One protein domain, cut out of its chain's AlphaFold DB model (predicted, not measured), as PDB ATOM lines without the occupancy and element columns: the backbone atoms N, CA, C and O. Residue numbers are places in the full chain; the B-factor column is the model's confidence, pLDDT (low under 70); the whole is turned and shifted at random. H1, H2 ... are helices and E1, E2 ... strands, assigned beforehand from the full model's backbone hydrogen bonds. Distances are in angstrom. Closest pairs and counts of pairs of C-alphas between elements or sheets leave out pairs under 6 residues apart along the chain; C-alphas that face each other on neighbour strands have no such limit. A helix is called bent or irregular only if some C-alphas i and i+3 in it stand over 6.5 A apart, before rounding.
ATOM      1  N   HIS A 285      -1.626  46.103  48.948       70.44
ATOM      2  CA  HIS A 285      -0.192  46.385  49.087       70.44
ATOM      3  C   HIS A 285       0.490  46.930  47.810       70.44
ATOM      4  O   HIS A 285       1.667  47.277  47.854       70.44
ATOM      5  N   LEU A 286      -0.213  46.988  46.672       76.25
ATOM      6  CA  LEU A 286       0.253  47.615  45.427       76.25
ATOM      7  C   LEU A 286      -0.400  48.976  45.154       76.25
ATOM      8  O   LEU A 286      -0.091  49.585  44.131       76.25
ATOM      9  N   ILE A 287      -1.280  49.459  46.034       79.44
ATOM     10  CA  ILE A 287      -1.903  50.782  45.924       79.44
ATOM     11  C   ILE A 287      -1.055  51.775  46.725       79.44
ATOM     12  O   ILE A 287      -0.936  51.655  47.941       79.44
ATOM     13  N   PHE A 288      -0.482  52.769  46.049       77.00
ATOM     14  CA  PHE A 288       0.349  53.807  46.664       77.00
ATOM     15  C   PHE A 288      -0.246  55.195  46.405       77.00
ATOM     16  O   PHE A 288      -0.596  55.525  45.270       77.00
ATOM     17  N   GLU A 289      -0.315  56.029  47.443       78.44
ATOM     18  CA  GLU A 289      -0.771  57.427  47.341       78.44
ATOM     19  C   GLU A 289       0.270  58.356  46.697       78.44
ATOM     20  O   GLU A 289      -0.079  59.376  46.104       78.44
ATOM     21  N   ARG A 290       1.555  58.005  46.824       83.00
ATOM     22  CA  ARG A 290       2.706  58.788  46.353       83.00
ATOM     23  C   ARG A 290       3.520  57.989  45.341       83.00
ATOM     24  O   ARG A 290       3.506  56.759  45.357       83.00
ATOM     25  N   GLN A 291       4.264  58.699  44.495       86.12
ATOM     26  CA  GLN A 291       5.140  58.073  43.513       86.12
ATOM     27  C   GLN A 291       6.254  57.271  44.219       86.12
ATOM     28  O   GLN A 291       6.957  57.839  45.056       86.12
ATOM     29  N   PRO A 292       6.438  55.976  43.903       85.62
ATOM     30  CA  PRO A 292       7.451  55.143  44.535       85.62
ATOM     31  C   PRO A 292       8.851  55.451  43.991       85.62
ATOM     32  O   PRO A 292       9.079  55.439  42.775       85.62
ATOM     33  N   SER A 293       9.788  55.669  44.913       86.38
ATOM     34  CA  SER A 293      11.225  55.780  44.663       86.38
ATOM     35  C   SER A 293      11.963  54.534  45.138       86.38
ATOM     36  O   SER A 293      11.752  54.080  46.261       86.38
ATOM     37  N   VAL A 294      12.845  54.009  44.292       86.50
ATOM     38  CA  VAL A 294      13.702  52.855  44.566       86.50
ATOM     39  C   VAL A 294      15.145  53.334  44.683       86.50
ATOM     40  O   VAL A 294      15.695  53.868  43.721       86.50
ATOM     41  N   LEU A 295      15.736  53.107  45.855       89.88
ATOM     42  CA  LEU A 295      17.170  53.214  46.115       89.88
ATOM     43  C   LEU A 295      17.805  51.835  45.852       89.88
ATOM     44  O   LEU A 295      17.451  50.885  46.558       89.88
ATOM     45  N   PRO A 296      18.684  51.670  44.847       87.19
ATOM     46  CA  PRO A 296      19.299  50.377  44.571       87.19
ATOM     47  C   PRO A 296      20.225  49.908  45.709       87.19
ATOM     48  O   PRO A 296      21.091  50.668  46.144       87.19
ATOM     49  N   PRO A 297      20.105  48.655  46.189       89.25
ATOM     50  CA  PRO A 297      21.005  48.130  47.206       89.25
ATOM     51  C   PRO A 297      22.399  47.879  46.614       89.25
ATOM     52  O   PRO A 297      22.533  47.464  45.460       89.25
ATOM     53  N   ALA A 298      23.442  48.059  47.428       87.44
ATOM     54  CA  ALA A 298      24.846  47.898  47.037       87.44
ATOM     55  C   ALA A 298      25.174  46.652  46.168       87.44
ATOM     56  O   ALA A 298      25.861  46.831  45.161       87.44
ATOM     57  N   PRO A 299      24.691  45.418  46.452       86.88
ATOM     58  CA  PRO A 299      24.946  44.265  45.577       86.88
ATOM     59  C   PRO A 299      24.350  44.402  44.165       86.88
ATOM     60  O   PRO A 299      24.984  43.983  43.196       86.88
ATOM     61  N   ALA A 300      23.175  45.024  44.019       89.19
ATOM     62  CA  ALA A 300      22.568  45.269  42.710       89.19
ATOM     63  C   ALA A 300      23.377  46.300  41.910       89.19
ATOM     64  O   ALA A 300      23.639  46.087  40.726       89.19
ATOM     65  N   VAL A 301      23.835  47.375  42.568       91.50
ATOM     66  CA  VAL A 301      24.733  48.371  41.963       91.50
ATOM     67  C   VAL A 301      26.042  47.715  41.527       91.50
ATOM     68  O   VAL A 301      26.406  47.814  40.362       91.50
ATOM     69  N   GLY A 302      26.712  46.978  42.419       89.88
ATOM     70  CA  GLY A 302      28.001  46.342  42.134       89.88
ATOM     71  C   GLY A 302      27.957  45.373  40.949       89.88
ATOM     72  O   GLY A 302      28.849  45.400  40.101       89.88
ATOM     73  N   ILE A 303      26.902  44.559  40.840       89.75
ATOM     74  CA  ILE A 303      26.766  43.588  39.745       89.75
ATOM     75  C   ILE A 303      26.348  44.268  38.435       89.75
ATOM     76  O   ILE A 303      26.922  43.947  37.396       89.75
ATOM     77  N   VAL A 304      25.452  45.264  38.457       90.50
ATOM     78  CA  VAL A 304      25.164  46.069  37.253       90.50
ATOM     79  C   VAL A 304      26.416  46.830  36.795       90.50
ATOM     80  O   VAL A 304      26.711  46.822  35.604       90.50
ATOM     81  N   SER A 305      27.219  47.387  37.705       90.62
ATOM     82  CA  SER A 305      28.513  48.008  37.389       90.62
ATOM     83  C   SER A 305      29.526  47.021  36.793       90.62
ATOM     84  O   SER A 305      30.238  47.371  35.853       90.62
ATOM     85  N   ALA A 306      29.591  45.779  37.279       89.50
ATOM     86  CA  ALA A 306      30.472  44.756  36.708       89.50
ATOM     87  C   ALA A 306      30.048  44.358  35.278       89.50
ATOM     88  O   ALA A 306      30.887  44.294  34.380       89.50
ATOM     89  N   VAL A 307      28.742  44.177  35.049       89.12
ATOM     90  CA  VAL A 307      28.147  43.929  33.722       89.12
ATOM     91  C   VAL A 307      28.380  45.107  32.772       89.12
ATOM     92  O   VAL A 307      28.685  44.922  31.596       89.12
ATOM     93  N   LEU A 308      28.272  46.335  33.274       88.19
ATOM     94  CA  LEU A 308      28.550  47.545  32.507       88.19
ATOM     95  C   LEU A 308      30.017  47.618  32.058       88.19
ATOM     96  O   LEU A 308      30.275  47.956  30.901       88.19
ATOM     97  N   ARG A 309      30.971  47.240  32.923       88.38
ATOM     98  CA  ARG A 309      32.394  47.156  32.559       88.38
ATOM     99  C   ARG A 309      32.662  46.081  31.508       88.38
ATOM    100  O   ARG A 309      33.296  46.401  30.504       88.38
ATOM    101  N   THR A 310      32.151  44.854  31.657       84.69
ATOM    102  CA  THR A 310      32.383  43.805  30.639       84.69
ATOM    103  C   THR A 310      31.782  44.168  29.288       84.69
ATOM    104  O   THR A 310      32.433  43.987  28.262       84.69
ATOM    105  N   VAL A 311      30.581  44.749  29.262       81.50
ATOM    106  CA  VAL A 311      29.939  45.160  28.006       81.50
ATOM    107  C   VAL A 311      30.611  46.400  27.380       81.50
ATOM    108  O   VAL A 311      30.542  46.580  26.166       81.50
ATOM    109  N   SER A 312      31.345  47.211  28.154       76.06
ATOM    110  CA  SER A 312      32.150  48.325  27.619       76.06
ATOM    111  C   SER A 312      33.367  47.894  26.787       76.06
ATOM    112  O   SER A 312      33.892  48.695  26.014       76.06
ATOM    113  N   ALA A 313      33.800  46.634  26.880       76.12
ATOM    114  CA  ALA A 313      34.872  46.109  26.034       76.12
ATOM    115  C   ALA A 313      34.458  45.952  24.553       76.12
ATOM    116  O   ALA A 313      35.317  45.777  23.692       76.12
ATOM    117  N   TYR A 314      33.155  46.019  24.245       73.44
ATOM    118  CA  TYR A 314      32.605  45.764  22.915       73.44
ATOM    119  C   TYR A 314      32.086  47.042  22.245       73.44
ATOM    120  O   TYR A 314      31.401  47.858  22.865       73.44
ATOM    121  N   GLU A 315      32.323  47.176  20.936       70.69
ATOM    122  CA  GLU A 315      31.927  48.362  20.158       70.69
ATOM    123  C   GLU A 315      30.425  48.696  20.228       70.69
ATOM    124  O   GLU A 315      30.054  49.872  20.237       70.69
ATOM    125  N   ASP A 316      29.577  47.664  20.293       74.94
ATOM    126  CA  ASP A 316      28.113  47.771  20.225       74.94
ATOM    127  C   ASP A 316      27.452  47.616  21.609       74.94
ATOM    128  O   ASP A 316      26.270  47.277  21.723       74.94
ATOM    129  N   GLY A 317      28.203  47.857  22.692       77.75
ATOM    130  CA  GLY A 317      27.777  47.568  24.065       77.75
ATOM    131  C   GLY A 317      26.421  48.170  24.478       77.75
ATOM    132  O   GLY A 317      25.688  47.582  25.273       77.75
ATOM    133  N   ALA A 318      26.019  49.301  23.888       79.19
ATOM    134  CA  ALA A 318      24.712  49.915  24.137       79.19
ATOM    135  C   ALA A 318      23.521  49.055  23.664       79.19
ATOM    136  O   ALA A 318      22.455  49.105  24.282       79.19
ATOM    137  N   ASP A 319      23.688  48.275  22.594       80.88
ATOM    138  CA  ASP A 319      22.678  47.338  22.096       80.88
ATOM    139  C   ASP A 319      22.800  45.972  22.774       80.88
ATOM    140  O   ASP A 319      21.782  45.367  23.113       80.88
ATOM    141  N   MET A 320      24.017  45.549  23.130       82.62
ATOM    142  CA  MET A 320      24.219  44.373  23.983       82.62
ATOM    143  C   MET A 320      23.497  44.508  25.332       82.62
ATOM    144  O   MET A 320      22.865  43.550  25.766       82.62
ATOM    145  N   LEU A 321      23.491  45.691  25.962       87.25
ATOM    146  CA  LEU A 321      22.735  45.947  27.201       87.25
ATOM    147  C   LEU A 321      21.208  45.862  27.009       87.25
ATOM    148  O   LEU A 321      20.504  45.410  27.913       87.25
ATOM    149  N   ARG A 322      20.676  46.250  25.837       87.44
ATOM    150  CA  ARG A 322      19.240  46.110  25.507       87.44
ATOM    151  C   ARG A 322      18.849  44.644  25.348       87.44
ATOM    152  O   ARG A 322      17.825  44.217  25.888       87.44
ATOM    153  N   THR A 323      19.672  43.882  24.634       86.62
ATOM    154  CA  THR A 323      19.481  42.443  24.428       86.62
ATOM    155  C   THR A 323      19.638  41.688  25.746       86.62
ATOM    156  O   THR A 323      18.749  40.932  26.110       86.62
ATOM    157  N   LEU A 324      20.673  41.983  26.540       89.69
ATOM    158  CA  LEU A 324      20.912  41.370  27.850       89.69
ATOM    159  C   LEU A 324      19.760  41.604  28.840       89.69
ATOM    160  O   LEU A 324      19.336  40.655  29.496       89.69
ATOM    161  N   LEU A 325      19.214  42.825  28.918       90.25
ATOM    162  CA  LEU A 325      18.010  43.106  29.711       90.25
ATOM    163  C   LEU A 325      16.829  42.242  29.235       90.25
ATOM    164  O   LEU A 325      16.143  41.628  30.052       90.25
ATOM    165  N   SER A 326      16.618  42.154  27.921       87.75
ATOM    166  CA  SER A 326      15.525  41.378  27.318       87.75
ATOM    167  C   SER A 326      15.665  39.872  27.582       87.75
ATOM    168  O   SER A 326      14.705  39.235  28.017       87.75
ATOM    169  N   ASP A 327      16.867  39.319  27.402       88.69
ATOM    170  CA  ASP A 327      17.208  37.915  27.655       88.69
ATOM    171  C   ASP A 327      17.057  37.555  29.138       88.69
ATOM    172  O   ASP A 327      16.517  36.500  29.475       88.69
ATOM    173  N   ALA A 328      17.507  38.437  30.038       90.31
ATOM    174  CA  ALA A 328      17.418  38.228  31.478       90.31
ATOM    175  C   ALA A 328      15.960  38.259  31.967       90.31
ATOM    176  O   ALA A 328      15.565  37.396  32.751       90.31
ATOM    177  N   ILE A 329      15.130  39.179  31.454       89.75
ATOM    178  CA  ILE A 329      13.686  39.202  31.738       89.75
ATOM    179  C   ILE A 329      12.995  37.958  31.157       89.75
ATOM    180  O   ILE A 329      12.162  37.359  31.835       89.75
ATOM    181  N   LEU A 330      13.334  37.535  29.933       88.19
ATOM    182  CA  LEU A 330      12.783  36.323  29.314       88.19
ATOM    183  C   LEU A 330      13.148  35.068  30.121       88.19
ATOM    184  O   LEU A 330      12.280  34.241  30.401       88.19
ATOM    185  N   LYS A 331      14.408  34.940  30.552       88.69
ATOM    186  CA  LYS A 331      14.874  33.832  31.396       88.69
ATOM    187  C   LYS A 331      14.183  33.850  32.763       88.69
ATOM    188  O   LYS A 331      13.675  32.811  33.170       88.69
ATOM    189  N   LEU A 332      14.054  35.013  33.411       89.00
ATOM    190  CA  LEU A 332      13.295  35.184  34.660       89.00
ATOM    191  C   LEU A 332      11.803  34.841  34.497       89.00
ATOM    192  O   LEU A 332      11.204  34.240  35.384       89.00
ATOM    193  N   ALA A 333      11.189  35.183  33.362       87.19
ATOM    194  CA  ALA A 333       9.797  34.847  33.072       87.19
ATOM    195  C   ALA A 333       9.591  33.342  32.824       87.19
ATOM    196  O   ALA A 333       8.567  32.799  33.240       87.19
ATOM    197  N   ARG A 334      10.573  32.665  32.210       84.56
ATOM    198  CA  ARG A 334      10.596  31.207  31.991       84.56
ATOM    199  C   ARG A 334      10.966  30.392  33.241       84.56
ATOM    200  O   ARG A 334      10.584  29.231  33.318       84.56
ATOM    201  N   THR A 335      11.648  30.978  34.231       83.06
ATOM    202  CA  THR A 335      11.913  30.359  35.552       83.06
ATOM    203  C   THR A 335      11.009  30.894  36.673       83.06
ATOM    204  O   THR A 335      11.154  30.523  37.839       83.06
ATOM    205  N   GLY A 336      10.079  31.797  36.360       77.50
ATOM    206  CA  GLY A 336       9.147  32.404  37.311       77.50
ATOM    207  C   GLY A 336       7.846  31.617  37.473       77.50
ATOM    208  O   GLY A 336       7.499  30.761  36.660       77.50
ATOM    209  N   ALA A 337       7.052  31.964  38.489       73.00
ATOM    210  CA  ALA A 337       5.753  31.328  38.748       73.00
ATOM    211  C   ALA A 337       4.768  31.411  37.556       73.00
ATOM    212  O   ALA A 337       3.869  30.578  37.427       73.00
ATOM    213  N   TYR A 338       4.954  32.390  36.664       69.31
ATOM    214  CA  TYR A 338       4.140  32.607  35.464       69.31
ATOM    215  C   TYR A 338       4.535  31.734  34.255       69.31
ATOM    216  O   TYR A 338       3.806  31.729  33.261       69.31
ATOM    217  N   ALA A 339       5.618  30.952  34.344       65.06
ATOM    218  CA  ALA A 339       6.143  30.113  33.259       65.06
ATOM    219  C   ALA A 339       5.244  28.929  32.851       65.06
ATOM    220  O   ALA A 339       5.426  28.357  31.776       65.06
ATOM    221  N   LYS A 340       4.259  28.550  33.682       59.22
ATOM    222  CA  LYS A 340       3.443  27.325  33.531       59.22
ATOM    223  C   LYS A 340       2.617  27.212  32.234       59.22
ATOM    224  O   LYS A 340       1.994  26.180  32.024       59.22
ATOM    225  N   GLY A 341       2.597  28.241  31.382       56.09
ATOM    226  CA  GLY A 341       1.974  28.210  30.051       56.09
ATOM    227  C   GLY A 341       2.948  28.225  28.862       56.09
ATOM    228  O   GLY A 341       2.480  28.291  27.732       56.09
ATOM    229  N   ALA A 342       4.269  28.225  29.093       53.06
ATOM    230  CA  ALA A 342       5.284  28.317  28.034       53.06
ATOM    231  C   ALA A 342       5.948  26.967  27.690       53.06
ATOM    232  O   ALA A 342       6.319  26.748  26.538       53.06
ATOM    233  N   MET A 343       6.074  26.040  28.650       51.78
ATOM    234  CA  MET A 343       6.588  24.691  28.366       51.78
ATOM    235  C   MET A 343       5.649  23.928  27.421       51.78
ATOM    236  O   MET A 343       4.453  23.831  27.677       51.78
ATOM    237  N   GLY A 344       6.209  23.371  26.342       56.75
ATOM    238  CA  GLY A 344       5.486  22.571  25.344       56.75
ATOM    239  C   GLY A 344       4.881  23.359  24.174       56.75
ATOM    240  O   GLY A 344       4.420  22.746  23.213       56.75
ATOM    241  N   ALA A 345       4.904  24.695  24.198       59.94
ATOM    242  CA  ALA A 345       4.502  25.501  23.046       59.94
ATOM    243  C   ALA A 345       5.627  25.571  21.996       59.94
ATOM    244  O   ALA A 345       6.803  25.671  22.344       59.94
ATOM    245  N   THR A 346       5.275  25.577  20.707       60.19
ATOM    246  CA  THR A 346       6.228  25.704  19.589       60.19
ATOM    247  C   THR A 346       5.869  26.871  18.660       60.19
ATOM    248  O   THR A 346       4.730  27.349  18.626       60.19
ATOM    249  N   GLY A 347       6.864  27.376  17.921       65.62
ATOM    250  CA  GLY A 347       6.695  28.454  16.940       65.62
ATOM    251  C   GLY A 347       6.022  29.716  17.501       65.62
ATOM    252  O   GLY A 347       6.314  30.173  18.605       65.62
ATOM    253  N   SER A 348       5.080  30.283  16.740       67.00
ATOM    254  CA  SER A 348       4.376  31.527  17.104       67.00
ATOM    255  C   SER A 348       3.599  31.436  18.433       67.00
ATOM    256  O   SER A 348       3.461  32.434  19.144       67.00
ATOM    257  N   ALA A 349       3.140  30.238  18.818       68.75
ATOM    258  CA  ALA A 349       2.466  30.029  20.099       68.75
ATOM    259  C   ALA A 349       3.426  30.205  21.288       68.75
ATOM    260  O   ALA A 349       3.051  30.849  22.270       68.75
ATOM    261  N   ALA A 350       4.669  29.717  21.171       70.81
ATOM    262  CA  ALA A 350       5.712  29.913  22.179       70.81
ATOM    263  C   ALA A 350       6.011  31.402  22.373       70.81
ATOM    264  O   ALA A 350       5.867  31.921  23.477       70.81
ATOM    265  N   ASN A 351       6.272  32.127  21.280       76.69
ATOM    266  CA  ASN A 351       6.550  33.566  21.330       76.69
ATOM    267  C   ASN A 351       5.399  34.363  21.975       76.69
ATOM    268  O   ASN A 351       5.645  35.322  22.709       76.69
ATOM    269  N   LYS A 352       4.136  33.972  21.748       79.06
ATOM    270  CA  LYS A 352       2.974  34.590  22.407       79.06
ATOM    271  C   LYS A 352       2.907  34.260  23.904       79.06
ATOM    272  O   LYS A 352       2.599  35.150  24.698       79.06
ATOM    273  N   ALA A 353       3.202  33.018  24.291       78.19
ATOM    274  CA  ALA A 353       3.256  32.592  25.688       78.19
ATOM    275  C   ALA A 353       4.396  33.285  26.455       78.19
ATOM    276  O   ALA A 353       4.155  33.819  27.535       78.19
ATOM    277  N   ASP A 354       5.592  33.373  25.868       81.62
ATOM    278  CA  ASP A 354       6.747  34.093  26.414       81.62
ATOM    279  C   ASP A 354       6.451  35.583  26.611       81.62
ATOM    280  O   ASP A 354       6.662  36.112  27.698       81.62
ATOM    281  N   ASN A 355       5.882  36.264  25.608       81.56
ATOM    282  CA  ASN A 355       5.483  37.669  25.751       81.56
ATOM    283  C   ASN A 355       4.428  37.858  26.859       81.56
ATOM    284  O   ASN A 355       4.488  38.834  27.609       81.56
ATOM    285  N   GLN A 356       3.488  36.918  27.016       82.56
ATOM    286  CA  GLN A 356       2.512  36.960  28.107       82.56
ATOM    287  C   GLN A 356       3.149  36.659  29.477       82.56
ATOM    288  O   GLN A 356       2.752  37.270  30.471       82.56
ATOM    289  N   ALA A 357       4.141  35.767  29.550       82.31
ATOM    290  CA  ALA A 357       4.901  35.485  30.766       82.31
ATOM    291  C   ALA A 357       5.763  36.691  31.171       82.31
ATOM    292  O   ALA A 357       5.691  37.116  32.319       82.31
ATOM    293  N   ILE A 358       6.475  37.315  30.224       85.75
ATOM    294  CA  ILE A 358       7.209  38.576  30.417       85.75
ATOM    295  C   ILE A 358       6.267  39.665  30.937       85.75
ATOM    296  O   ILE A 358       6.572  40.298  31.946       85.75
ATOM    297  N   TYR A 359       5.114  39.870  30.290       83.75
ATOM    298  CA  TYR A 359       4.145  40.877  30.727       83.75
ATOM    299  C   TYR A 359       3.634  40.598  32.145       83.75
ATOM    300  O   TYR A 359       3.593  41.515  32.962       83.75
ATOM    301  N   ARG A 360       3.288  39.345  32.474       82.75
ATOM    302  CA  ARG A 360       2.866  38.950  33.829       82.75
ATOM    303  C   ARG A 360       3.966  39.193  34.859       82.75
ATOM    304  O   ARG A 360       3.699  39.866  35.843       82.75
ATOM    305  N   THR A 361       5.196  38.746  34.607       83.62
ATOM    306  CA  THR A 361       6.343  38.951  35.508       83.62
ATOM    307  C   THR A 361       6.659  40.436  35.708       83.62
ATOM    308  O   THR A 361       6.914  40.857  36.828       83.62
ATOM    309  N   CYS A 362       6.574  41.260  34.656       82.31
ATOM    310  CA  CYS A 362       6.837  42.702  34.749       82.31
ATOM    311  C   CYS A 362       5.661  43.530  35.309       82.31
ATOM    312  O   CYS A 362       5.868  44.683  35.684       82.31
ATOM    313  N   SER A 363       4.430  43.003  35.321       77.62
ATOM    314  CA  SER A 363       3.237  43.698  35.849       77.62
ATOM    315  C   SER A 363       2.831  43.235  37.249       77.62
ATOM    316  O   SER A 363       2.249  44.018  38.004       77.62
ATOM    317  N   ALA A 364       3.192  42.010  37.634       73.75
ATOM    318  CA  ALA A 364       3.159  41.553  39.013       73.75
ATOM    319  C   ALA A 364       4.016  42.481  39.889       73.75
ATOM    320  O   ALA A 364       5.143  42.830  39.543       73.75
ATOM    321  N   GLY A 365       3.460  42.947  41.008       71.31
ATOM    322  CA  GLY A 365       4.161  43.898  41.870       71.31
ATOM    323  C   GLY A 365       4.408  45.280  41.241       71.31
ATOM    324  O   GLY A 365       5.293  46.001  41.714       71.31
ATOM    325  N   TRP A 366       3.687  45.675  40.179       85.81
ATOM    326  CA  TRP A 366       3.768  47.045  39.660       85.81
ATOM    327  C   TRP A 366       2.860  48.001  40.457       85.81
ATOM    328  O   TRP A 366       1.645  47.785  40.483       85.81
ATOM    329  N   PRO A 367       3.403  49.071  41.072       84.94
ATOM    330  CA  PRO A 367       2.623  50.020  41.863       84.94
ATOM    331  C   PRO A 367       1.530  50.730  41.058       84.94
ATOM    332  O   PRO A 367       1.762  51.226  39.950       84.94
ATOM    333  N   GLN A 368       0.345  50.838  41.651       84.62
ATOM    334  CA  GLN A 368      -0.811  51.541  41.105       84.62
ATOM    335  C   GLN A 368      -1.222  52.712  42.002       84.62
ATOM    336  O   GLN A 368      -0.996  52.711  43.212       84.62
ATOM    337  N   TRP A 369      -1.842  53.710  41.388       85.19
ATOM    338  CA  TRP A 369      -2.612  54.753  42.047       85.19
ATOM    339  C   TRP A 369      -4.089  54.520  41.754       85.19
ATOM    340  O   TRP A 369      -4.457  54.254  40.607       85.19
ATOM    341  N   ASN A 370      -4.926  54.704  42.769       83.62
ATOM    342  CA  ASN A 370      -6.375  54.749  42.633       83.62
ATOM    343  C   ASN A 370      -6.866  56.148  43.017       83.62
ATOM    344  O   ASN A 370      -6.292  56.785  43.899       83.62
ATOM    345  N   SER A 371      -7.946  56.602  42.383       78.06
ATOM    346  CA  SER A 371      -8.622  57.850  42.746       78.06
ATOM    347  C   SER A 371      -8.973  57.850  44.244       78.06
ATOM    348  O   SER A 371      -9.666  56.925  44.682       78.06
ATOM    349  N   PRO A 372      -8.561  58.869  45.032       73.31
ATOM    350  CA  PRO A 372      -8.859  58.950  46.467       73.31
ATOM    351  C   PRO A 372     -10.358  58.910  46.788       73.31
ATOM    352  O   PRO A 372     -10.758  58.488  47.867       73.31
ATOM    353  N   THR A 373     -11.200  59.320  45.835       71.12
ATOM    354  CA  THR A 373     -12.664  59.277  45.933       71.12
ATOM    355  C   THR A 373     -13.222  58.209  44.992       71.12
ATOM    356  O   THR A 373     -14.011  58.498  44.093       71.12
ATOM    357  N   HIS A 374     -12.790  56.957  45.150       59.38
ATOM    358  CA  HIS A 374     -13.350  55.832  44.396       59.38
ATOM    359  C   HIS A 374     -14.884  55.764  44.595       59.38
ATOM    360  O   HIS A 374     -15.326  55.758  45.743       59.38
ATOM    361  N   PRO A 375     -15.718  55.707  43.531       66.00
ATOM    362  CA  PRO A 375     -15.401  55.346  42.142       66.00
ATOM    363  C   PRO A 375     -15.268  56.533  41.158       66.00
ATOM    364  O   PRO A 375     -15.276  56.318  39.940       66.00
ATOM    365  N   VAL A 376     -15.195  57.776  41.645       75.12
ATOM    366  CA  VAL A 376     -15.116  58.995  40.821       75.12
ATOM    367  C   VAL A 376     -13.775  59.049  40.086       75.12
ATOM    368  O   VAL A 376     -12.719  58.834  40.681       75.12
ATOM    369  N   SER A 377     -13.803  59.348  38.787       78.00
ATOM    370  CA  SER A 377     -12.588  59.556  37.990       78.00
ATOM    371  C   SER A 377     -11.999  60.929  38.325       78.00
ATOM    372  O   SER A 377     -12.689  61.934  38.166       78.00
ATOM    373  N   THR A 378     -10.749  60.994  38.782       81.50
ATOM    374  CA  THR A 378     -10.084  62.253  39.173       81.50
ATOM    375  C   THR A 378      -8.827  62.491  38.336       81.50
ATOM    376  O   THR A 378      -8.390  61.611  37.592       81.50
ATOM    377  N   SER A 379      -8.265  63.704  38.368       80.56
ATOM    378  CA  SER A 379      -7.050  64.001  37.596       80.56
ATOM    379  C   SER A 379      -5.883  63.160  38.131       80.56
ATOM    380  O   SER A 379      -5.589  63.257  39.324       80.56
ATOM    381  N   PRO A 380      -5.210  62.346  37.298       82.19
ATOM    382  CA  PRO A 380      -4.134  61.479  37.766       82.19
ATOM    383  C   PRO A 380      -2.937  62.327  38.236       82.19
ATOM    384  O   PRO A 380      -2.599  63.309  37.569       82.19
ATOM    385  N   PRO A 381      -2.280  61.993  39.361       84.31
ATOM    386  CA  PRO A 381      -1.203  62.817  39.895       84.31
ATOM    387  C   PRO A 381       0.058  62.777  39.013       84.31
ATOM    388  O   PRO A 381       0.304  61.781  38.314       84.31
ATOM    389  N   PRO A 382       0.898  63.830  39.067       81.94
ATOM    390  CA  PRO A 382       2.227  63.822  38.465       81.94
ATOM    391  C   PRO A 382       3.032  62.590  38.884       81.94
ATOM    392  O   PRO A 382       2.943  62.135  40.020       81.94
ATOM    393  N   GLY A 383       3.800  62.027  37.949       80.44
ATOM    394  CA  GLY A 383       4.535  60.777  38.175       80.44
ATOM    395  C   GLY A 383       3.762  59.497  37.835       80.44
ATOM    396  O   GLY A 383       4.349  58.419  37.822       80.44
ATOM    397  N   THR A 384       2.475  59.577  37.488       84.19
ATOM    398  CA  THR A 384       1.724  58.429  36.946       84.19
ATOM    399  C   THR A 384       1.864  58.280  35.431       84.19
ATOM    400  O   THR A 384       2.165  59.237  34.713       84.19
ATOM    401  N   VAL A 385       1.605  57.072  34.917       84.12
ATOM    402  CA  VAL A 385       1.592  56.795  33.472       84.12
ATOM    403  C   VAL A 385       0.469  57.576  32.786       84.12
ATOM    404  O   VAL A 385       0.722  58.228  31.773       84.12
ATOM    405  N   SER A 386      -0.742  57.603  33.360       82.94
ATOM    406  CA  SER A 386      -1.853  58.380  32.786       82.94
ATOM    407  C   SER A 386      -1.542  59.874  32.722       82.94
ATOM    408  O   SER A 386      -1.829  60.482  31.697       82.94
ATOM    409  N   PHE A 387      -0.889  60.455  33.736       83.38
ATOM    410  CA  PHE A 387      -0.472  61.859  33.676       83.38
ATOM    411  C   PHE A 387       0.603  62.115  32.608       83.38
ATOM    412  O   PHE A 387       0.549  63.137  31.930       83.38
ATOM    413  N   LYS A 388       1.560  61.194  32.403       82.38
ATOM    414  CA  LYS A 388       2.582  61.351  31.348       82.38
ATOM    415  C   LYS A 388       2.019  61.246  29.927       82.38
ATOM    416  O   LYS A 388       2.559  61.898  29.040       82.38
ATOM    417  N   VAL A 389       0.977  60.441  29.701       81.00
ATOM    418  CA  VAL A 389       0.376  60.259  28.362       81.00
ATOM    419  C   VAL A 389      -0.753  61.266  28.099       81.00
ATOM    420  O   VAL A 389      -0.837  61.814  27.008       81.00
ATOM    421  N   ASN A 390      -1.621  61.523  29.083       80.75
ATOM    422  CA  ASN A 390      -2.787  62.402  28.963       80.75
ATOM    423  C   ASN A 390      -3.058  63.147  30.294       80.75
ATOM    424  O   ASN A 390      -3.976  62.770  31.027       80.75
ATOM    425  N   PRO A 391      -2.323  64.231  30.617       78.00
ATOM    426  CA  PRO A 391      -2.418  64.917  31.915       78.00
ATOM    427  C   PRO A 391      -3.781  65.563  32.208       78.00
ATOM    428  O   PRO A 391      -4.063  65.882  33.357       78.00
ATOM    429  N   LEU A 392      -4.629  65.750  31.190       77.62
ATOM    430  CA  LEU A 392      -5.987  66.293  31.324       77.62
ATOM    431  C   LEU A 392      -7.076  65.204  31.410       77.62
ATOM    432  O   LEU A 392      -8.242  65.525  31.632       77.62
ATOM    433  N   ARG A 393      -6.736  63.921  31.213       81.25
ATOM    434  CA  ARG A 393      -7.717  62.826  31.197       81.25
ATOM    435  C   ARG A 393      -7.894  62.254  32.600       81.25
ATOM    436  O   ARG A 393      -6.989  61.619  33.134       81.25
ATOM    437  N   LEU A 394      -9.092  62.431  33.156       83.88
ATOM    438  CA  LEU A 394      -9.483  61.855  34.443       83.88
ATOM    439  C   LEU A 394      -9.340  60.323  34.428       83.88
ATOM    440  O   LEU A 394      -9.804  59.665  33.491       83.88
ATOM    441  N   ALA A 395      -8.761  59.759  35.485       80.75
ATOM    442  CA  ALA A 395      -8.556  58.325  35.662       80.75
ATOM    443  C   ALA A 395      -9.177  57.826  36.980       80.75
ATOM    444  O   ALA A 395      -9.149  58.511  38.003       80.75
ATOM    445  N   LYS A 396      -9.711  56.597  36.967       81.12
ATOM    446  CA  LYS A 396     -10.142  55.885  38.186       81.12
ATOM    447  C   LYS A 396      -8.974  55.154  38.850       81.12
ATOM    448  O   LYS A 396      -8.864  55.163  40.072       81.12
ATOM    449  N   THR A 397      -8.105  54.561  38.034       81.19
ATOM    450  CA  THR A 397      -6.848  53.915  38.424       81.19
ATOM    451  C   THR A 397      -5.775  54.214  37.370       81.19
ATOM    452  O   THR A 397      -6.093  54.553  36.226       81.19
ATOM    453  N   THR A 398      -4.498  54.124  37.735       84.81
ATOM    454  CA  THR A 398      -3.368  54.184  36.794       84.81
ATOM    455  C   THR A 398      -2.122  53.539  37.398       84.81
ATOM    456  O   THR A 398      -2.027  53.371  38.610       84.81
ATOM    457  N   ARG A 399      -1.133  53.185  36.573       86.62
ATOM    458  CA  ARG A 399       0.175  52.722  37.059       86.62
ATOM    459  C   ARG A 399       1.052  53.917  37.430       86.62
ATOM    460  O   ARG A 399       1.043  54.942  36.744       86.62
ATOM    461  N   TRP A 400       1.847  53.779  38.485       87.88
ATOM    462  CA  TRP A 400       2.933  54.717  38.761       87.88
ATOM    463  C   TRP A 400       4.085  54.516  37.773       87.88
ATOM    464  O   TRP A 400       4.344  53.400  37.321       87.88
ATOM    465  N   VAL A 401       4.808  55.593  37.471       88.25
ATOM    466  CA  VAL A 401       6.158  55.516  36.905       88.25
ATOM    467  C   VAL A 401       7.119  55.399  38.076       88.25
ATOM    468  O   VAL A 401       7.085  56.244  38.970       88.25
ATOM    469  N   ILE A 402       7.967  54.376  38.089       87.88
ATOM    470  CA  ILE A 402       8.899  54.172  39.199       87.88
ATOM    471  C   ILE A 402      10.078  55.136  39.035       87.88
ATOM    472  O   ILE A 402      10.598  55.329  37.933       87.88
ATOM    473  N   VAL A 403      10.450  55.784  40.133       89.69
ATOM    474  CA  VAL A 403      11.640  56.632  40.236       89.69
ATOM    475  C   VAL A 403      12.790  55.738  40.684       89.69
ATOM    476  O   VAL A 403      12.644  55.033  41.679       89.69
ATOM    477  N   VAL A 404      13.901  55.730  39.953       91.12
ATOM    478  CA  VAL A 404      15.084  54.924  40.283       91.12
ATOM    479  C   VAL A 404      16.255  55.871  40.500       91.12
ATOM    480  O   VAL A 404      16.541  56.695  39.628       91.12
ATOM    481  N   ASP A 405      16.889  55.769  41.665       90.88
ATOM    482  CA  ASP A 405      18.166  56.429  41.932       90.88
ATOM    483  C   ASP A 405      19.291  55.776  41.111       90.88
ATOM    484  O   ASP A 405      19.338  54.556  40.935       90.88
ATOM    485  N   MET A 406      20.171  56.615  40.579       89.56
ATOM    486  CA  MET A 406      21.281  56.276  39.697       89.56
ATOM    487  C   MET A 406      22.637  56.720  40.268       89.56
ATOM    488  O   MET A 406      23.666  56.366  39.691       89.56
ATOM    489  N   GLU A 407      22.680  57.461  41.386       87.50
ATOM    490  CA  GLU A 407      23.919  58.042  41.931       87.50
ATOM    491  C   GLU A 407      25.014  56.986  42.149       87.50
ATOM    492  O   GLU A 407      26.161  57.194  41.752       87.50
ATOM    493  N   GLY A 408      24.652  55.803  42.660       84.25
ATOM    494  CA  GLY A 408      25.593  54.697  42.871       84.25
ATOM    495  C   GLY A 408      26.185  54.069  41.596       84.25
ATOM    496  O   GLY A 408      27.266  53.488  41.663       84.25
ATOM    497  N   VAL A 409      25.518  54.172  40.435       86.00
ATOM    498  CA  VAL A 409      26.003  53.591  39.160       86.00
ATOM    499  C   VAL A 409      26.647  54.632  38.236       86.00
ATOM    500  O   VAL A 409      27.503  54.280  37.420       86.00
ATOM    501  N   ASN A 410      26.301  55.913  38.395       86.25
ATOM    502  CA  ASN A 410      26.834  57.027  37.608       86.25
ATOM    503  C   ASN A 410      28.376  57.046  37.468       86.25
ATOM    504  O   ASN A 410      28.821  57.116  36.322       86.25
ATOM    505  N   PRO A 411      29.212  56.858  38.514       85.69
ATOM    506  CA  PRO A 411      30.672  56.820  38.330       85.69
ATOM    507  C   PRO A 411      31.146  55.664  37.431       85.69
ATOM    508  O   PRO A 411      32.136  55.799  36.719       85.69
ATOM    509  N   THR A 412      30.419  54.538  37.385       82.94
ATOM    510  CA  THR A 412      30.726  53.468  36.414       82.94
ATOM    511  C   THR A 412      30.284  53.860  35.000       82.94
ATOM    512  O   THR A 412      30.914  53.475  34.023       82.94
ATOM    513  N   MET A 413      29.213  54.646  34.857       81.94
ATOM    514  CA  MET A 413      28.721  55.111  33.554       81.94
ATOM    515  C   MET A 413      29.623  56.166  32.889       81.94
ATOM    516  O   MET A 413      29.553  56.327  31.668       81.94
ATOM    517  N   GLU A 414      30.478  56.838  33.661       82.56
ATOM    518  CA  GLU A 414      31.537  57.732  33.167       82.56
ATOM    519  C   GLU A 414      32.756  56.946  32.651       82.56
ATOM    520  O   GLU A 414      33.242  57.221  31.553       82.56
ATOM    521  N   GLU A 415      33.189  55.926  33.403       81.06
ATOM    522  CA  GLU A 415      34.318  55.026  33.097       81.06
ATOM    523  C   GLU A 415      34.141  54.254  31.773       81.06
ATOM    524  O   GLU A 415      35.095  54.029  31.026       81.06
ATOM    525  N   ILE A 416      32.904  53.860  31.460       78.25
ATOM    526  CA  ILE A 416      32.538  53.085  30.267       78.25
ATOM    527  C   ILE A 416      32.927  53.800  28.965       78.25
ATOM    528  O   ILE A 416      32.546  54.942  28.718       78.25
ATOM    529  N   THR A 417      33.556  53.079  28.038       70.44
ATOM    530  CA  THR A 417      33.990  53.565  26.709       70.44
ATOM    531  C   THR A 417      32.854  53.966  25.749       70.44
ATOM    532  O   THR A 417      33.097  54.763  24.844       70.44
ATOM    533  N   VAL A 418      31.622  53.459  25.940       70.19
ATOM    534  CA  VAL A 418      30.466  53.609  25.023       70.19
ATOM    535  C   VAL A 418      30.347  55.029  24.463       70.19
ATOM    536  O   VAL A 418      30.357  56.017  25.204       70.19
ATOM    537  N   LYS A 419      30.224  55.120  23.134       70.00
ATOM    538  CA  LYS A 419      30.216  56.382  22.381       70.00
ATOM    539  C   LYS A 419      29.061  57.288  22.856       70.00
ATOM    540  O   LYS A 419      27.919  56.818  22.913       70.00
ATOM    541  N   PRO A 420      29.315  58.572  23.186       65.81
ATOM    542  CA  PRO A 420      28.253  59.508  23.543       65.81
ATOM    543  C   PRO A 420      27.296  59.703  22.361       65.81
ATOM    544  O   PRO A 420      27.678  59.619  21.193       65.81
ATOM    545  N   SER A 421      26.023  59.938  22.664       68.88
ATOM    546  CA  SER A 421      24.938  59.973  21.683       68.88
ATOM    547  C   SER A 421      23.887  60.999  22.089       68.88
ATOM    548  O   SER A 421      23.730  61.291  23.268       68.88
ATOM    549  N   ARG A 422      23.066  61.472  21.142       67.31
ATOM    550  CA  ARG A 422      21.942  62.399  21.400       67.31
ATOM    551  C   ARG A 422      20.968  61.915  22.494       67.31
ATOM    552  O   ARG A 422      20.220  62.715  23.051       67.31
ATOM    553  N   PHE A 423      20.946  60.613  22.786       65.19
ATOM    554  CA  PHE A 423      20.124  60.004  23.840       65.19
ATOM    555  C   PHE A 423      20.941  59.459  25.029       65.19
ATOM    556  O   PHE A 423      20.377  58.810  25.911       65.19
ATOM    557  N   PHE A 424      22.253  59.711  25.051       77.69
ATOM    558  CA  PHE A 424      23.201  59.335  26.097       77.69
ATOM    559  C   PHE A 424      24.389  60.319  26.126       77.69
ATOM    560  O   PHE A 424      25.443  60.071  25.539       77.69
ATOM    561  N   ASN A 425      24.204  61.445  26.820       73.69
ATOM    562  CA  ASN A 425      25.292  62.347  27.203       73.69
ATOM    563  C   ASN A 425      25.980  61.792  28.463       73.69
ATOM    564  O   ASN A 425      25.265  61.413  29.398       73.69
ATOM    565  N   LYS A 426      27.323  61.782  28.491       76.25
ATOM    566  CA  LYS A 426      28.135  61.461  29.686       76.25
ATOM    567  C   LYS A 426      28.348  62.669  30.602       76.25
ATOM    568  O   LYS A 426      28.345  62.515  31.806       76.25
ATOM    569  N   GLU A 427      28.447  63.867  30.030       71.94
ATOM    570  CA  GLU A 427      28.618  65.148  30.749       71.94
ATOM    571  C   GLU A 427      27.390  65.567  31.589       71.94
ATOM    572  O   GLU A 427      27.431  66.554  32.313       71.94
ATOM    573  N   ASP A 428      26.281  64.840  31.453       76.19
ATOM    574  CA  ASP A 428      24.967  65.137  32.031       76.19
ATOM    575  C   ASP A 428      24.315  63.808  32.443       76.19
ATOM    576  O   ASP A 428      23.416  63.290  31.773       76.19
ATOM    577  N   LEU A 429      24.849  63.157  33.481       80.56
ATOM    578  CA  LEU A 429      24.251  61.954  34.061       80.56
ATOM    579  C   LEU A 429      23.173  62.342  35.086       80.56
ATOM    580  O   LEU A 429      23.459  63.089  36.019       80.56
ATOM    581  N   PRO A 430      21.928  61.848  34.948       81.81
ATOM    582  CA  PRO A 430      20.897  62.131  35.930       81.81
ATOM    583  C   PRO A 430      21.194  61.367  37.224       81.81
ATOM    584  O   PRO A 430      21.469  60.170  37.191       81.81
ATOM    585  N   ALA A 431      21.041  62.029  38.370       84.69
ATOM    586  CA  ALA A 431      20.945  61.347  39.663       84.69
ATOM    587  C   ALA A 431      19.723  60.408  39.723       84.69
ATOM    588  O   ALA A 431      19.735  59.402  40.417       84.69
ATOM    589  N   VAL A 432      18.660  60.715  38.969       88.00
ATOM    590  CA  VAL A 432      17.363  60.033  39.051       88.00
ATOM    591  C   VAL A 432      16.764  59.816  37.659       88.00
ATOM    592  O   VAL A 432      16.582  60.773  36.908       88.00
ATOM    593  N   GLU A 433      16.392  58.576  37.327       88.31
ATOM    594  CA  GLU A 433      15.762  58.206  36.046       88.31
ATOM    595  C   GLU A 433      14.357  57.597  36.251       88.31
ATOM    596  O   GLU A 433      14.009  57.065  37.309       88.31
ATOM    597  N   HIS A 434      13.498  57.708  35.232       86.06
ATOM    598  CA  HIS A 434      12.076  57.345  35.322       86.06
ATOM    599  C   HIS A 434      11.700  56.093  34.512       86.06
ATOM    600  O   HIS A 434      11.470  56.174  33.300       86.06
ATOM    601  N   VAL A 435      11.495  54.954  35.182       85.88
ATOM    602  CA  VAL A 435      11.102  53.694  34.525       85.88
ATOM    603  C   VAL A 435       9.577  53.584  34.399       85.88
ATOM    604  O   VAL A 435       8.848  53.395  35.374       85.88
ATOM    605  N   VAL A 436       9.085  53.706  33.161       83.38
ATOM    606  CA  VAL A 436       7.652  53.607  32.796       83.38
ATOM    607  C   VAL A 436       7.219  52.157  32.550       83.38
ATOM    608  O   VAL A 436       6.101  51.776  32.884       83.38
ATOM    609  N   ARG A 437       8.100  51.358  31.936       80.06
ATOM    610  CA  ARG A 437       7.933  49.929  31.648       80.06
ATOM    611  C   ARG A 437       9.312  49.270  31.606       80.06
ATOM    612  O   ARG A 437      10.275  49.926  31.222       80.06
ATOM    613  N   VAL A 438       9.387  47.997  31.987       77.94
ATOM    614  CA  VAL A 438      10.634  47.203  32.021       77.94
ATOM    615  C   VAL A 438      10.892  46.456  30.702       77.94
ATOM    616  O   VAL A 438      12.035  46.171  30.365       77.94
ATOM    617  N   SER A 439       9.847  46.204  29.911       74.88
ATOM    618  CA  SER A 439       9.925  45.598  28.577       74.88
ATOM    619  C   SER A 439       8.992  46.315  27.591       74.88
ATOM    620  O   SER A 439       8.056  47.014  27.987       74.88
ATOM    621  N   GLY A 440       9.259  46.188  26.288       67.00
ATOM    622  CA  GLY A 440       8.423  46.755  25.228       67.00
ATOM    623  C   GLY A 440       9.078  46.678  23.847       67.00
ATOM    624  O   GLY A 440      10.290  46.535  23.745       67.00
ATOM    625  N   LYS A 441       8.272  46.797  22.783       64.94
ATOM    626  CA  LYS A 441       8.721  46.619  21.385       64.94
ATOM    627  C   LYS A 441       9.699  47.698  20.889       64.94
ATOM    628  O   LYS A 441      10.463  47.460  19.963       64.94
ATOM    629  N   THR A 442       9.652  48.895  21.472       73.31
ATOM    630  CA  THR A 442      10.513  50.032  21.105       73.31
ATOM    631  C   THR A 442      11.847  49.953  21.859       73.31
ATOM    632  O   THR A 442      11.800  49.864  23.091       73.31
ATOM    633  N   PRO A 443      13.019  50.059  21.197       73.62
ATOM    634  CA  PRO A 443      14.310  50.045  21.883       73.62
ATOM    635  C   PRO A 443      14.422  51.209  22.874       73.62
ATOM    636  O   PRO A 443      14.118  52.361  22.558       73.62
ATOM    637  N   MET A 444      14.847  50.903  24.099       82.31
ATOM    638  CA  MET A 444      14.894  51.876  25.192       82.31
ATOM    639  C   MET A 444      16.183  52.716  25.169       82.31
ATOM    640  O   MET A 444      17.244  52.276  24.706       82.31
ATOM    641  N   LYS A 445      16.097  53.951  25.688       86.62
ATOM    642  CA  LYS A 445      17.269  54.811  25.932       86.62
ATOM    643  C   LYS A 445      18.215  54.115  26.911       86.62
ATOM    644  O   LYS A 445      17.745  53.477  27.845       86.62
ATOM    645  N   LEU A 446      19.527  54.287  26.743       86.31
ATOM    646  CA  LEU A 446      20.518  53.562  27.548       86.31
ATOM    647  C   LEU A 446      20.372  53.827  29.061       86.31
ATOM    648  O   LEU A 446      20.423  52.889  29.848       86.31
ATOM    649  N   LYS A 447      20.076  55.072  29.456       87.00
ATOM    650  CA  LYS A 447      19.810  55.449  30.859       87.00
ATOM    651  C   LYS A 447      18.608  54.680  31.442       87.00
ATOM    652  O   LYS A 447      18.735  54.055  32.489       87.00
ATOM    653  N   VAL A 448      17.502  54.589  30.694       88.38
ATOM    654  CA  VAL A 448      16.315  53.782  31.050       88.38
ATOM    655  C   VAL A 448      16.621  52.278  31.112       88.38
ATOM    656  O   VAL A 448      16.068  51.595  31.966       88.38
ATOM    657  N   VAL A 449      17.496  51.748  30.247       89.38
ATOM    658  CA  VAL A 449      17.921  50.330  30.288       89.38
ATOM    659  C   VAL A 449      18.668  50.025  31.587       89.38
ATOM    660  O   VAL A 449      18.368  49.028  32.236       89.38
ATOM    661  N   ILE A 450      19.591  50.896  32.004       89.50
ATOM    662  CA  ILE A 450      20.370  50.714  33.240       89.50
ATOM    663  C   ILE A 450      19.471  50.887  34.474       89.50
ATOM    664  O   ILE A 450      19.496  50.046  35.368       89.50
ATOM    665  N   ALA A 451      18.586  51.889  34.473       90.00
ATOM    666  CA  ALA A 451      17.563  52.051  35.507       90.00
ATOM    667  C   ALA A 451      16.608  50.840  35.590       90.00
ATOM    668  O   ALA A 451      16.188  50.459  36.679       90.00
ATOM    669  N   ALA A 452      16.281  50.198  34.462       89.50
ATOM    670  CA  ALA A 452      15.478  48.976  34.435       89.50
ATOM    671  C   ALA A 452      16.254  47.744  34.941       89.50
ATOM    672  O   ALA A 452      15.676  46.948  35.676       89.50
ATOM    673  N   LEU A 453      17.547  47.606  34.614       91.12
ATOM    674  CA  LEU A 453      18.419  46.559  35.169       91.12
ATOM    675  C   LEU A 453      18.489  46.663  36.702       91.12
ATOM    676  O   LEU A 453      18.231  45.675  37.388       91.12
ATOM    677  N   LEU A 454      18.754  47.864  37.229       90.62
ATOM    678  CA  LEU A 454      18.750  48.138  38.670       90.62
ATOM    679  C   LEU A 454      17.376  47.855  39.291       90.62
ATOM    680  O   LEU A 454      17.292  47.148  40.291       90.62
ATOM    681  N   LEU A 455      16.287  48.334  38.679       90.56
ATOM    682  CA  LEU A 455      14.926  48.123  39.180       90.56
ATOM    683  C   LEU A 455      14.555  46.638  39.295       90.56
ATOM    684  O   LEU A 455      13.993  46.238  40.313       90.56
ATOM    685  N   VAL A 456      14.841  45.811  38.285       89.31
ATOM    686  CA  VAL A 456      14.520  44.375  38.372       89.31
ATOM    687  C   VAL A 456      15.434  43.684  39.389       89.31
ATOM    688  O   VAL A 456      14.934  42.910  40.200       89.31
ATOM    689  N   ALA A 457      16.720  44.051  39.453       88.81
ATOM    690  CA  ALA A 457      17.638  43.575  40.491       88.81
ATOM    691  C   ALA A 457      17.201  43.958  41.923       88.81
ATOM    692  O   ALA A 457      17.471  43.208  42.855       88.81
ATOM    693  N   THR A 458      16.487  45.077  42.121       87.44
ATOM    694  CA  THR A 458      15.897  45.427  43.435       87.44
ATOM    695  C   THR A 458      14.640  44.633  43.798       87.44
ATOM    696  O   THR A 458      14.255  44.617  44.964       87.44
ATOM    697  N   LYS A 459      13.957  44.032  42.811       83.75
ATOM    698  CA  LYS A 459      12.634  43.407  42.988       83.75
ATOM    699  C   LYS A 459      12.651  41.882  42.981       83.75
ATOM    700  O   LYS A 459      11.779  41.275  43.592       83.75
ATOM    701  N   GLU A 460      13.585  41.276  42.259       85.31
ATOM    702  CA  GLU A 460      13.702  39.827  42.084       85.31
ATOM    703  C   GLU A 460      15.164  39.430  42.293       85.31
ATOM    704  O   GLU A 460      15.991  39.601  41.402       85.31
TER     705      GLU A 460
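This is residues 285 to 460 of the 941 residues of an uncharacterized protein of Porphyra umbilicalis (UniProt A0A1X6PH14). The model has three corners round one helix: H7 lies in the middle, with H1 and H2 packed on it on one side and the short two-stranded ribbon E3 E4 on another. H2 reaches out with its residues 329 to 334 to meet residues 354 to 361 of H4, about perpendicular to it, and the short H3 packs on H4 at that corner; a second corner holds the ribbon E1 E2 with H5 by E2, and at the third H6 packs on H1. The printed part has 176 residues with seven named helices and four named strands, in the order H1 H2 H3 H4 E1 H5 E2 E3 H6 E4 H7; its two sheets, E1 - E2 and E3 - E4, are antiparallel. Of the 94 residues in named elements helices hold 80, and the class is mostly helix. The whole is compact, with a radius of gyration of the C-alphas of 17.6 A and spans of 54 by 46 by 29 A.

Begin at His 285 and pass residues 285 to 297, which have no named element. Find C-alpha 298 at (24.846, 47.898, 47.037); from there H1 runs to residue 312, 20.8 A long. H2, residues 317 to 334, is the longest helix by residues and measures 25.0 A. H3, residues 337 to 341, is irregular, with C-alphas 338 and 341 7.3 A apart. H4 begins at C-alpha 347, at (6.695, 28.454, 16.940), and runs 24.5 A to residue 363. Next come E1, residues 368 to 370, H5, residues 385 to 389, and E2, residues 397 to 399. E2 runs on into E3, residues 402 to 405, across a break of 2 residues, at 32 degrees. H6, residues 410 to 415, and E4, residues 432 to 435, follow. H7, residues 446 to 459, measures 20.1 A and ends at C-alpha 459, at (12.634, 43.407, 42.988).

Start at H1 and H2, the hub, which touch three helices each. They only just touch, with 3 pairs of C-alphas within 8 A, and only at the corner by their link; Val 311 and Gly 317 come closest, 5.1 A between C-alphas. H7 touches H1, closest at the C-alphas of Ala 300 and Ala 457, 5.7 A apart; they run opposite ways at a tilt of 37 degrees, only just steep. H7 touches H2 at a shallow tilt of 29 degrees, the same way, with the C-alphas of Leu 325 and Leu 453 closest at 6.5 A. Look next at E4, whose Val 435 has its C-alpha 6.3 A from that of Val 448 in H7, the closest pair. Between E3 and E4, N 404 and O 433 are 3.0 A apart, within hydrogen-bond range. Residues 293 to 294 pair in parallel with residues 403 to 404 of E3. H6 touches residues 305 to 309 of H1 at a shallow tilt of 26 degrees, with the C-alphas of Ser 305 and Thr 412 closest at 6.0 A. H2 touches H4 about perpendicular, at 88 degrees, with the C-alphas of Ala 333 and Ile 358 closest at 5.3 A. H3 touches H4, with the C-alphas of Tyr 338 and Ala 357 closest at 5.6 A. Between E1 and E2, N 369 and O 398 are 2.8 A apart, within hydrogen-bond range. H5 touches no helix; its Val 385 and Arg 399 of E2 have the closest C-alphas, 5.6 A apart. Every O i to N i+4 pair is within hydrogen-bond range in H1, H4, H5, H6 and H7; H2 has 13 of 14, and H3 has 0 of 1, with 0 of 2 O i to N i+3 pairs.

The C-alphas of Ala 313 and Val 376, the two farthest apart, are 53.7 A from each other. The printed part has no cut. The links from E1 to H5 and from H6 to E4 are long, with 14 and 16 residues. The mean pLDDT of the printed part is 80.7; look for values under 70 at residues 338 to 349, 374 to 375, 420 to 423 and 440 to 441.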